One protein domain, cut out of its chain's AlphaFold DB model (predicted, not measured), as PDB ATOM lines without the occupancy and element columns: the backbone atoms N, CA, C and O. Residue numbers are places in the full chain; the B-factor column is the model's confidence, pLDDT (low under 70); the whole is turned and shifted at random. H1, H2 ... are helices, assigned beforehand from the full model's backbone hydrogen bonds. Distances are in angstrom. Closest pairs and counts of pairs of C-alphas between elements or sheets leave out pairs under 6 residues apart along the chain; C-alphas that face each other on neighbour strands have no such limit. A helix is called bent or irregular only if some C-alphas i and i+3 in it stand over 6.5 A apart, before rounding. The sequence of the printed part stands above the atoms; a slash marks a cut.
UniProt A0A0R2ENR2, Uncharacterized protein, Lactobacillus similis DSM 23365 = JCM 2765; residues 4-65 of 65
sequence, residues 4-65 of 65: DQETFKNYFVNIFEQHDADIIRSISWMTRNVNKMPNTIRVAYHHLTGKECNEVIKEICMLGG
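Overview. This is residues 4 to 65 of the 65 residues of an uncharacterized protein of Lactobacillus similis DSM 23365 = JCM 2765 (UniProt A0A0R2ENR2). Three helices, H2, H3 and H4, pack on one side of a longer helix, H1, and each crosses it at a slant: H3 near its first residues, H4 by its middle and H2 near its far end. The centres of H2, H3 and H4 make a triangle over that side of H1; H4 is close to each of the other two, while H2 and H3 stay apart and are joined by residues 33 to 38. The printed part has 62 residues with four named helices, in the order H1, H2, H3, H4, and no named strand; its class is all helix, with 46 residues in the helices. The whole is compact, with a radius of gyration of the C-alphas of 10.6 A, and rounded, with spans of 29 by 22 by 16 A.

Along the chain. The printed part opens with H1, residues 4 to 18, from C-alpha 4 at (3.597, -14.353, 4.262) to C-alpha 18 at (11.056, -17.083, -15.772), 21.6 A from first to last C-alpha. With 15 residues it is the longest helix. After four residues comes H2, residues 23 to 32, 14.1 A long, beginning at C-alpha 23, (3.511, -9.575, -15.099). Six residues then lead to H3, residues 39 to 47, which measures 12.4 A. Two residues later H4 begins, residues 50 to 61, 16.4 A from first to last C-alpha; it ends at C-alpha 61, (5.890, -4.462, -11.214). Residues 62 to 65 follow it. No helix is bent or irregular.

Arrangement. H1 is the hub, touching H2, H3 and H4. The helix packing is mostly crossed: of the three pairs that touch, 0 are at a shallow tilt. H1 touches H2 with residues 12 to 16 alone; the closest C-alphas, those of Phe 16 and Ser 26, are 5.4 A apart. Their lines stand at a steep tilt of 65 degrees, opposite ways. H1 and H3 touch with 12 pairs of C-alphas within 8 A, and the closest are those of Asp 4 and Ala 44, at 4.6 A. This pair too runs opposite ways, at a steep tilt of 63 degrees. H1 and H4 touch with 10 pairs of C-alphas within 8 A; the closest, those of Lys 9 and Val 56, are 5.9 A apart. These two run the same way at a steep tilt of 41 degrees, with 10.7 A from centre to centre. H2 and H4 are close but not clearly touching, with the C-alphas of Ile 23 and Cys 61 the closest at 6.8 A. H3 and H4 are also close but not clearly touching, and their closest C-alphas, those of Tyr 45 and Cys 53, are 7.7 A apart. H2 and H3 are apart, though they follow each other along the chain. In H1, H2, H3 and H4 every O i to N i+4 pair of the backbone is within hydrogen-bond range.

Size, cuts and confidence. The two C-alphas farthest apart are those of Asn 39, the first residue of H3, and Gly 65, at 30.5 A. The first and last printed C-alphas, those of Asp 4 and Gly 65, are 24.5 A apart. The printed part has no cut, and Gly 65 is the chain's last residue. The links from H1 to H2 and from H3 to H4 are tight, the link from H2 to H3 is short, and no link is long. The mean pLDDT of the printed part is 93.1; residues 64 to 65 are under 70, where the model's confidence is low.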
ATOM      1  N   ASP A   4       4.328 -13.676   5.334       93.81
ATOM      2  CA  ASP A   4       3.597 -14.353   4.262       93.81
ATOM      3  C   ASP A   4       3.685 -13.560   2.948       93.81
ATOM      4  O   ASP A   4       3.909 -14.159   1.893       93.81
ATOM      5  N   GLN A   5       3.636 -12.221   3.002       95.06
ATOM      6  CA  GLN A   5       3.870 -11.375   1.825       95.06
ATOM      7  C   GLN A   5       5.292 -11.553   1.275       95.06
ATOM      8  O   GLN A   5       5.451 -11.690   0.067       95.06
ATOM      9  N   GLU A   6       6.320 -11.591   2.127       96.25
ATOM     10  CA  GLU A   6       7.712 -11.825   1.707       96.25
ATOM     11  C   GLU A   6       7.907 -13.215   1.099       96.25
ATOM     12  O   GLU A   6       8.511 -13.355   0.035       96.25
ATOM     13  N   THR A   7       7.353 -14.243   1.745       96.06
ATOM     14  CA  THR A   7       7.420 -15.630   1.268       96.06
ATOM     15  C   THR A   7       6.785 -15.757  -0.116       96.06
ATOM     16  O   THR A   7       7.382 -16.331  -1.029       96.06
ATOM     17  N   PHE A   8       5.595 -15.179  -0.288       95.75
ATOM     18  CA  PHE A   8       4.899 -15.167  -1.567       95.75
ATOM     19  C   PHE A   8       5.632 -14.319  -2.620       95.75
ATOM     20  O   PHE A   8       5.823 -14.789  -3.742       95.75
ATOM     21  N   LYS A   9       6.107 -13.117  -2.257       96.00
ATOM     22  CA  LYS A   9       6.866 -12.213  -3.141       96.00
ATOM     23  C   LYS A   9       8.107 -12.896  -3.697       96.00
ATOM     24  O   LYS A   9       8.277 -12.910  -4.909       96.00
ATOM     25  N   ASN A  10       8.937 -13.500  -2.849       96.06
ATOM     26  CA  ASN A  10      10.185 -14.136  -3.285       96.06
ATOM     27  C   ASN A  10       9.934 -15.263  -4.290       96.06
ATOM     28  O   ASN A  10      10.655 -15.396  -5.276       96.06
ATOM     29  N   TYR A  11       8.887 -16.062  -4.076       96.44
ATOM     30  CA  TYR A  11       8.506 -17.087  -5.041       96.44
ATOM     31  C   TYR A  11       8.001 -16.478  -6.353       96.44
ATOM     32  O   TYR A  11       8.398 -16.914  -7.430       96.44
ATOM     33  N   PHE A  12       7.147 -15.459  -6.271       95.81
ATOM     34  CA  PHE A  12       6.577 -14.805  -7.443       95.81
ATOM     35  C   PHE A  12       7.653 -14.068  -8.262       95.81
ATOM     36  O   PHE A  12       7.628 -14.155  -9.481       95.81
ATOM     37  N   VAL A  13       8.668 -13.458  -7.645       96.38
ATOM     38  CA  VAL A  13       9.814 -12.875  -8.372       96.38
ATOM     39  C   VAL A  13      10.503 -13.918  -9.261       96.38
ATOM     40  O   VAL A  13      10.698 -13.659 -10.443       96.38
ATOM     41  N   ASN A  14      10.755 -15.133  -8.762       95.44
ATOM     42  CA  ASN A  14      11.341 -16.198  -9.591       95.44
ATOM     43  C   ASN A  14      10.452 -16.555 -10.796       95.44
ATOM     44  O   ASN A  14      10.945 -16.788 -11.895       95.44
ATOM     45  N   ILE A  15       9.129 -16.608 -10.599       95.62
ATOM     46  CA  ILE A  15       8.171 -16.871 -11.685       95.62
ATOM     47  C   ILE A  15       8.125 -15.706 -12.678       95.62
ATOM     48  O   ILE A  15       7.990 -15.927 -13.877       95.62
ATOM     49  N   PHE A  16       8.235 -14.476 -12.183       95.81
ATOM     50  CA  PHE A  16       8.266 -13.264 -12.986       95.81
ATOM     51  C   PHE A  16       9.490 -13.225 -13.905       95.81
ATOM     52  O   PHE A  16       9.348 -12.995 -15.104       95.81
ATOM     53  N   GLU A  17      10.669 -13.555 -13.378       94.06
ATOM     54  CA  GLU A  17      11.905 -13.667 -14.159       94.06
ATOM     55  C   GLU A  17      11.836 -14.800 -15.196       94.06
ATOM     56  O   GLU A  17      12.222 -14.608 -16.346       94.06
ATOM     57  N   GLN A  18      11.267 -15.959 -14.840       94.75
ATOM     58  CA  GLN A  18      11.056 -17.083 -15.772       94.75
ATOM     59  C   GLN A  18      10.073 -16.776 -16.909       94.75
ATOM     60  O   GLN A  18       9.995 -17.525 -17.885       94.75
ATOM     61  N   HIS A  19       9.292 -15.708 -16.775       94.88
ATOM     62  CA  HIS A  19       8.347 -15.241 -17.779       94.88
ATOM     63  C   HIS A  19       8.785 -13.923 -18.415       94.88
ATOM     64  O   HIS A  19       7.929 -13.145 -18.832       94.88
ATOM     65  N   ASP A  20      10.093 -13.676 -18.494       93.44
ATOM     66  CA  ASP A  20      10.667 -12.529 -19.202       93.44
ATOM     67  C   ASP A  20      10.148 -11.178 -18.673       93.44
ATOM     68  O   ASP A  20       9.908 -10.247 -19.440       93.44
ATOM     69  N   ALA A  21       9.928 -11.083 -17.356       92.62
ATOM     70  CA  ALA A  21       9.353  -9.910 -16.695       92.62
ATOM     71  C   ALA A  21       7.940  -9.516 -17.199       92.62
ATOM     72  O   ALA A  21       7.493  -8.379 -17.028       92.62
ATOM     73  N   ASP A  22       7.182 -10.461 -17.767       94.19
ATOM     74  CA  ASP A  22       5.770 -10.270 -18.105       94.19
ATOM     75  C   ASP A  22       4.883 -10.548 -16.882       94.19
ATOM     76  O   ASP A  22       4.635 -11.696 -16.478       94.19
ATOM     77  N   ILE A  23       4.360  -9.473 -16.287       93.62
ATOM     78  CA  ILE A  23       3.511  -9.575 -15.099       93.62
ATOM     79  C   ILE A  23       2.177 -10.274 -15.388       93.62
ATOM     80  O   ILE A  23       1.696 -11.044 -14.554       93.62
ATOM     81  N   ILE A  24       1.581 -10.070 -16.565       94.56
ATOM     82  CA  ILE A  24       0.280 -10.652 -16.917       94.56
ATOM     83  C   ILE A  24       0.421 -12.162 -17.078       94.56
ATOM     84  O   ILE A  24      -0.369 -12.934 -16.515       94.56
ATOM     85  N   ARG A  25       1.467 -12.599 -17.785       95.31
ATOM     86  CA  ARG A  25       1.809 -14.015 -17.930       95.31
ATOM     87  C   ARG A  25       2.076 -14.661 -16.575       95.31
ATOM     88  O   ARG A  25       1.569 -15.751 -16.303       95.31
ATOM     89  N   SER A  26       2.796 -13.965 -15.704       95.50
ATOM     90  CA  SER A  26       3.154 -14.466 -14.378       95.50
ATOM     91  C   SER A  26       1.953 -14.592 -13.445       95.50
ATOM     92  O   SER A  26       1.773 -15.646 -12.839       95.50
ATOM     93  N   ILE A  27       1.059 -13.599 -13.399       94.50
ATOM     94  CA  ILE A  27      -0.207 -13.686 -12.647       94.50
ATOM     95  C   ILE A  27      -1.069 -14.844 -13.171       94.50
ATOM     96  O   ILE A  27      -1.604 -15.639 -12.390       94.50
ATOM     97  N   SER A  28      -1.193 -14.974 -14.496       95.56
ATOM     98  CA  SER A  28      -1.952 -16.063 -15.123       95.56
ATOM     99  C   SER A  28      -1.384 -17.435 -14.747       95.56
ATOM    100  O   SER A  28      -2.131 -18.361 -14.425       95.56
ATOM    101  N   TRP A  29      -0.057 -17.574 -14.701       95.38
ATOM    102  CA  TRP A  29       0.584 -18.804 -14.246       95.38
ATOM    103  C   TRP A  29       0.337 -19.071 -12.759       95.38
ATOM    104  O   TRP A  29      -0.052 -20.188 -12.410       95.38
ATOM    105  N   MET A  30       0.513 -18.059 -11.900       94.06
ATOM    106  CA  MET A  30       0.326 -18.168 -10.449       94.06
ATOM    107  C   MET A  30      -1.094 -18.629 -10.114       94.06
ATOM    108  O   MET A  30      -1.274 -19.592  -9.377       94.06
ATOM    109  N   THR A  31      -2.107 -18.023 -10.732       91.31
ATOM    110  CA  THR A  31      -3.521 -18.382 -10.515       91.31
ATOM    111  C   THR A  31      -3.875 -19.783 -11.021       91.31
ATOM    112  O   THR A  31      -4.598 -20.516 -10.349       91.31
ATOM    113  N   ARG A  32      -3.340 -20.203 -12.175       94.69
ATOM    114  CA  ARG A  32      -3.610 -21.536 -12.749       94.69
ATOM    115  C   ARG A  32      -2.857 -22.667 -12.053       94.69
ATOM    116  O   ARG A  32      -3.294 -23.814 -12.112       94.69
ATOM    117  N   ASN A  33      -1.724 -22.369 -11.419       94.25
ATOM    118  CA  ASN A  33      -0.831 -23.374 -10.840       94.25
ATOM    119  C   ASN A  33      -0.732 -23.298  -9.308       94.25
ATOM    120  O   ASN A  33       0.187 -23.890  -8.750       94.25
ATOM    121  N   VAL A  34      -1.691 -22.667  -8.610       90.50
ATOM    122  CA  VAL A  34      -1.728 -22.599  -7.128       90.50
ATOM    123  C   VAL A  34      -1.533 -23.972  -6.478       90.50
ATOM    124  O   VAL A  34      -0.753 -24.116  -5.542       90.50
ATOM    125  N   ASN A  35      -2.172 -25.013  -7.015       91.06
ATOM    126  CA  ASN A  35      -2.075 -26.375  -6.474       91.06
ATOM    127  C   ASN A  35      -0.713 -27.051  -6.699       91.06
ATOM    128  O   ASN A  35      -0.434 -28.069  -6.076       91.06
ATOM    129  N   LYS A  36       0.121 -26.510  -7.593       91.25
ATOM    130  CA  LYS A  36       1.478 -27.005  -7.872       91.25
ATOM    131  C   LYS A  36       2.552 -26.224  -7.117       91.25
ATOM    132  O   LYS A  36       3.719 -26.597  -7.177       91.25
ATOM    133  N   MET A  37       2.179 -25.140  -6.436       94.12
ATOM    134  CA  MET A  37       3.114 -24.376  -5.617       94.12
ATOM    135  C   MET A  37       3.570 -25.212  -4.416       94.12
ATOM    136  O   MET A  37       2.783 -26.005  -3.885       94.12
ATOM    137  N   PRO A  38       4.805 -25.008  -3.926       95.75
ATOM    138  CA  PRO A  38       5.231 -25.595  -2.663       95.75
ATOM    139  C   PRO A  38       4.247 -25.240  -1.540       95.75
ATOM    140  O   PRO A  38       3.720 -24.125  -1.496       95.75
ATOM    141  N   ASN A  39       4.010 -26.170  -0.609       95.75
ATOM    142  CA  ASN A  39       3.001 -25.992   0.443       95.75
ATOM    143  C   ASN A  39       3.194 -24.702   1.253       95.75
ATOM    144  O   ASN A  39       2.212 -24.039   1.565       95.75
ATOM    145  N   THR A  40       4.436 -24.319   1.550       95.44
ATOM    146  CA  THR A  40       4.762 -23.076   2.267       95.44
ATOM    147  C   THR A  40       4.286 -21.832   1.518       95.44
ATOM    148  O   THR A  40       3.700 -20.940   2.121       95.44
ATOM    149  N   ILE A  41       4.473 -21.800   0.197       96.44
ATOM    150  CA  ILE A  41       4.049 -20.690  -0.663       96.44
ATOM    151  C   ILE A  41       2.529 -20.663  -0.792       96.44
ATOM    152  O   ILE A  41       1.918 -19.603  -0.699       96.44
ATOM    153  N   ARG A  42       1.909 -21.835  -0.970       95.19
ATOM    154  CA  ARG A  42       0.454 -21.963  -1.079       95.19
ATOM    155  C   ARG A  42      -0.249 -21.504   0.199       95.19
ATOM    156  O   ARG A  42      -1.239 -20.787   0.116       95.19
ATOM    157  N   VAL A  43       0.268 -21.889   1.369       95.06
ATOM    158  CA  VAL A  43      -0.250 -21.437   2.671       95.06
ATOM    159  C   VAL A  43      -0.095 -19.927   2.816       95.06
ATOM    160  O   VAL A  43      -1.083 -19.263   3.111       95.06
ATOM    161  N   ALA A  44       1.093 -19.383   2.525       94.81
ATOM    162  CA  ALA A  44       1.319 -17.941   2.557       94.81
ATOM    163  C   ALA A  44       0.319 -17.201   1.653       94.81
ATOM    164  O   ALA A  44      -0.372 -16.308   2.124       94.81
ATOM    165  N   TYR A  45       0.153 -17.633   0.397       94.19
ATOM    166  CA  TYR A  45      -0.819 -17.057  -0.540       94.19
ATOM    167  C   TYR A  45      -2.259 -17.082  -0.009       94.19
ATOM    168  O   TYR A  45      -2.975 -16.097  -0.151       94.19
ATOM    169  N   HIS A  46      -2.690 -18.180   0.621       94.62
ATOM    170  CA  HIS A  46      -4.040 -18.289   1.182       94.62
ATOM    171  C   HIS A  46      -4.277 -17.415   2.419       94.62
ATOM    172  O   HIS A  46      -5.429 -17.082   2.694       94.62
ATOM    173  N   HIS A  47      -3.231 -17.052   3.165       95.75
ATOM    174  CA  HIS A  47      -3.346 -16.109   4.280       95.75
ATOM    175  C   HIS A  47      -3.434 -14.652   3.824       95.75
ATOM    176  O   HIS A  47      -3.940 -13.815   4.570       95.75
ATOM    177  N   LEU A  48      -2.955 -14.341   2.617       95.00
ATOM    178  CA  LEU A  48      -3.005 -12.985   2.093       95.00
ATOM    179  C   LEU A  48      -4.425 -12.607   1.676       95.00
ATOM    180  O   LEU A  48      -5.114 -13.312   0.935       95.00
ATOM    181  N   THR A  49      -4.840 -11.417   2.091       95.31
ATOM    182  CA  THR A  49      -6.019 -10.758   1.536       95.31
ATOM    183  C   THR A  49      -5.758 -10.300   0.099       95.31
ATOM    184  O   THR A  49      -4.618 -10.098  -0.326       95.31
ATOM    185  N   GLY A  50      -6.826 -10.024  -0.656       93.50
ATOM    186  CA  GLY A  50      -6.693  -9.447  -1.999       93.50
ATOM    187  C   GLY A  50      -5.904  -8.129  -2.013       93.50
ATOM    188  O   GLY A  50      -5.167  -7.861  -2.958       93.50
ATOM    189  N   LYS A  51      -5.995  -7.326  -0.941       95.56
ATOM    190  CA  LYS A  51      -5.209  -6.094  -0.795       95.56
ATOM    191  C   LYS A  51      -3.716  -6.394  -0.648       95.56
ATOM    192  O   LYS A  51      -2.917  -5.795  -1.359       95.56
ATOM    193  N   GLU A  52      -3.350  -7.332   0.218       95.44
ATOM    194  CA  GLU A  52      -1.950  -7.705   0.450       95.44
ATOM    195  C   GLU A  52      -1.321  -8.381  -0.774       95.44
ATOM    196  O   GLU A  52      -0.167  -8.100  -1.097       95.44
ATOM    197  N   CYS A  53      -2.082  -9.208  -1.499       94.38
ATOM    198  CA  CYS A  53      -1.663  -9.753  -2.792       94.38
ATOM    199  C   CYS A  53      -1.399  -8.642  -3.817       94.38
ATOM    200  O   CYS A  53      -0.385  -8.673  -4.513       94.38
ATOM    201  N   ASN A  54      -2.273  -7.635  -3.891       94.81
ATOM    202  CA  ASN A  54      -2.084  -6.498  -4.791       94.81
ATOM    203  C   ASN A  54      -0.859  -5.653  -4.419       94.81
ATOM    204  O   ASN A  54      -0.187  -5.143  -5.310       94.81
ATOM    205  N   GLU A  55      -0.550  -5.500  -3.130       95.62
ATOM    206  CA  GLU A  55       0.683  -4.843  -2.677       95.62
ATOM    207  C   GLU A  55       1.927  -5.610  -3.145       95.62
ATOM    208  O   GLU A  55       2.837  -4.999  -3.702       95.62
ATOM    209  N   VAL A  56       1.931  -6.943  -3.032       95.38
ATOM    210  CA  VAL A  56       3.026  -7.781  -3.556       95.38
ATOM    211  C   VAL A  56       3.156  -7.658  -5.079       95.38
ATOM    212  O   VAL A  56       4.264  -7.517  -5.587       95.38
ATOM    213  N   ILE A  57       2.044  -7.671  -5.820       94.50
ATOM    214  CA  ILE A  57       2.064  -7.503  -7.283       94.50
ATOM    215  C   ILE A  57       2.652  -6.140  -7.667       94.50
ATOM    216  O   ILE A  57       3.496  -6.075  -8.556       94.50
ATOM    217  N   LYS A  58       2.248  -5.059  -6.985       94.62
ATOM    218  CA  LYS A  58       2.791  -3.711  -7.231       94.62
ATOM    219  C   LYS A  58       4.301  -3.665  -7.028       94.62
ATOM    220  O   LYS A  58       4.999  -3.111  -7.867       94.62
ATOM    221  N   GLU A  59       4.791  -4.270  -5.951       94.19
ATOM    222  CA  GLU A  59       6.224  -4.385  -5.670       94.19
ATOM    223  C   GLU A  59       6.984  -5.093  -6.796       94.19
ATOM    224  O   GLU A  59       8.063  -4.650  -7.174       94.19
ATOM    225  N   ILE A  60       6.420  -6.160  -7.365       93.44
ATOM    226  CA  ILE A  60       7.043  -6.898  -8.473       93.44
ATOM    227  C   ILE A  60       7.033  -6.072  -9.762       93.44
ATOM    228  O   ILE A  60       8.047  -6.016 -10.451       93.44
ATOM    229  N   CYS A  61       5.939  -5.368 -10.063       90.75
ATOM    230  CA  CYS A  61       5.890  -4.462 -11.214       90.75
ATOM    231  C   CYS A  61       6.959  -3.362 -11.147       90.75
ATOM    232  O   CYS A  61       7.436  -2.927 -12.189       90.75
ATOM    233  N   MET A  62       7.340  -2.915  -9.945       89.88
ATOM    234  CA  MET A  62       8.404  -1.921  -9.761       89.88
ATOM    235  C   MET A  62       9.819  -2.485  -9.985       89.88
ATOM    236  O   MET A  62      10.749  -1.697 -10.116       89.88
ATOM    237  N   LEU A  63      10.000  -3.812 -10.039       81.31
ATOM    238  CA  LEU A  63      11.293  -4.447 -10.342       81.31
ATOM    239  C   LEU A  63      11.579  -4.535 -11.847       81.31
ATOM    240  O   LEU A  63      12.739  -4.603 -12.234       81.31
ATOM    241  N   GLY A  64      10.538  -4.564 -12.684       65.75
ATOM    242  CA  GLY A  64      10.644  -4.665 -14.146       65.75
ATOM    243  C   GLY A  64      10.747  -3.318 -14.872       65.75
ATOM    244  O   GLY A  64      10.343  -3.241 -16.032       65.75
ATOM    245  N   GLY A  65      11.197  -2.267 -14.177       48.22
ATOM    246  CA  GLY A  65      11.388  -0.911 -14.703       48.22
ATOM    247  C   GLY A  65      12.832  -0.615 -15.077       48.22
ATOM    248  O   GLY A  65      13.731  -1.062 -14.333       48.22
TER     249      GLY A  65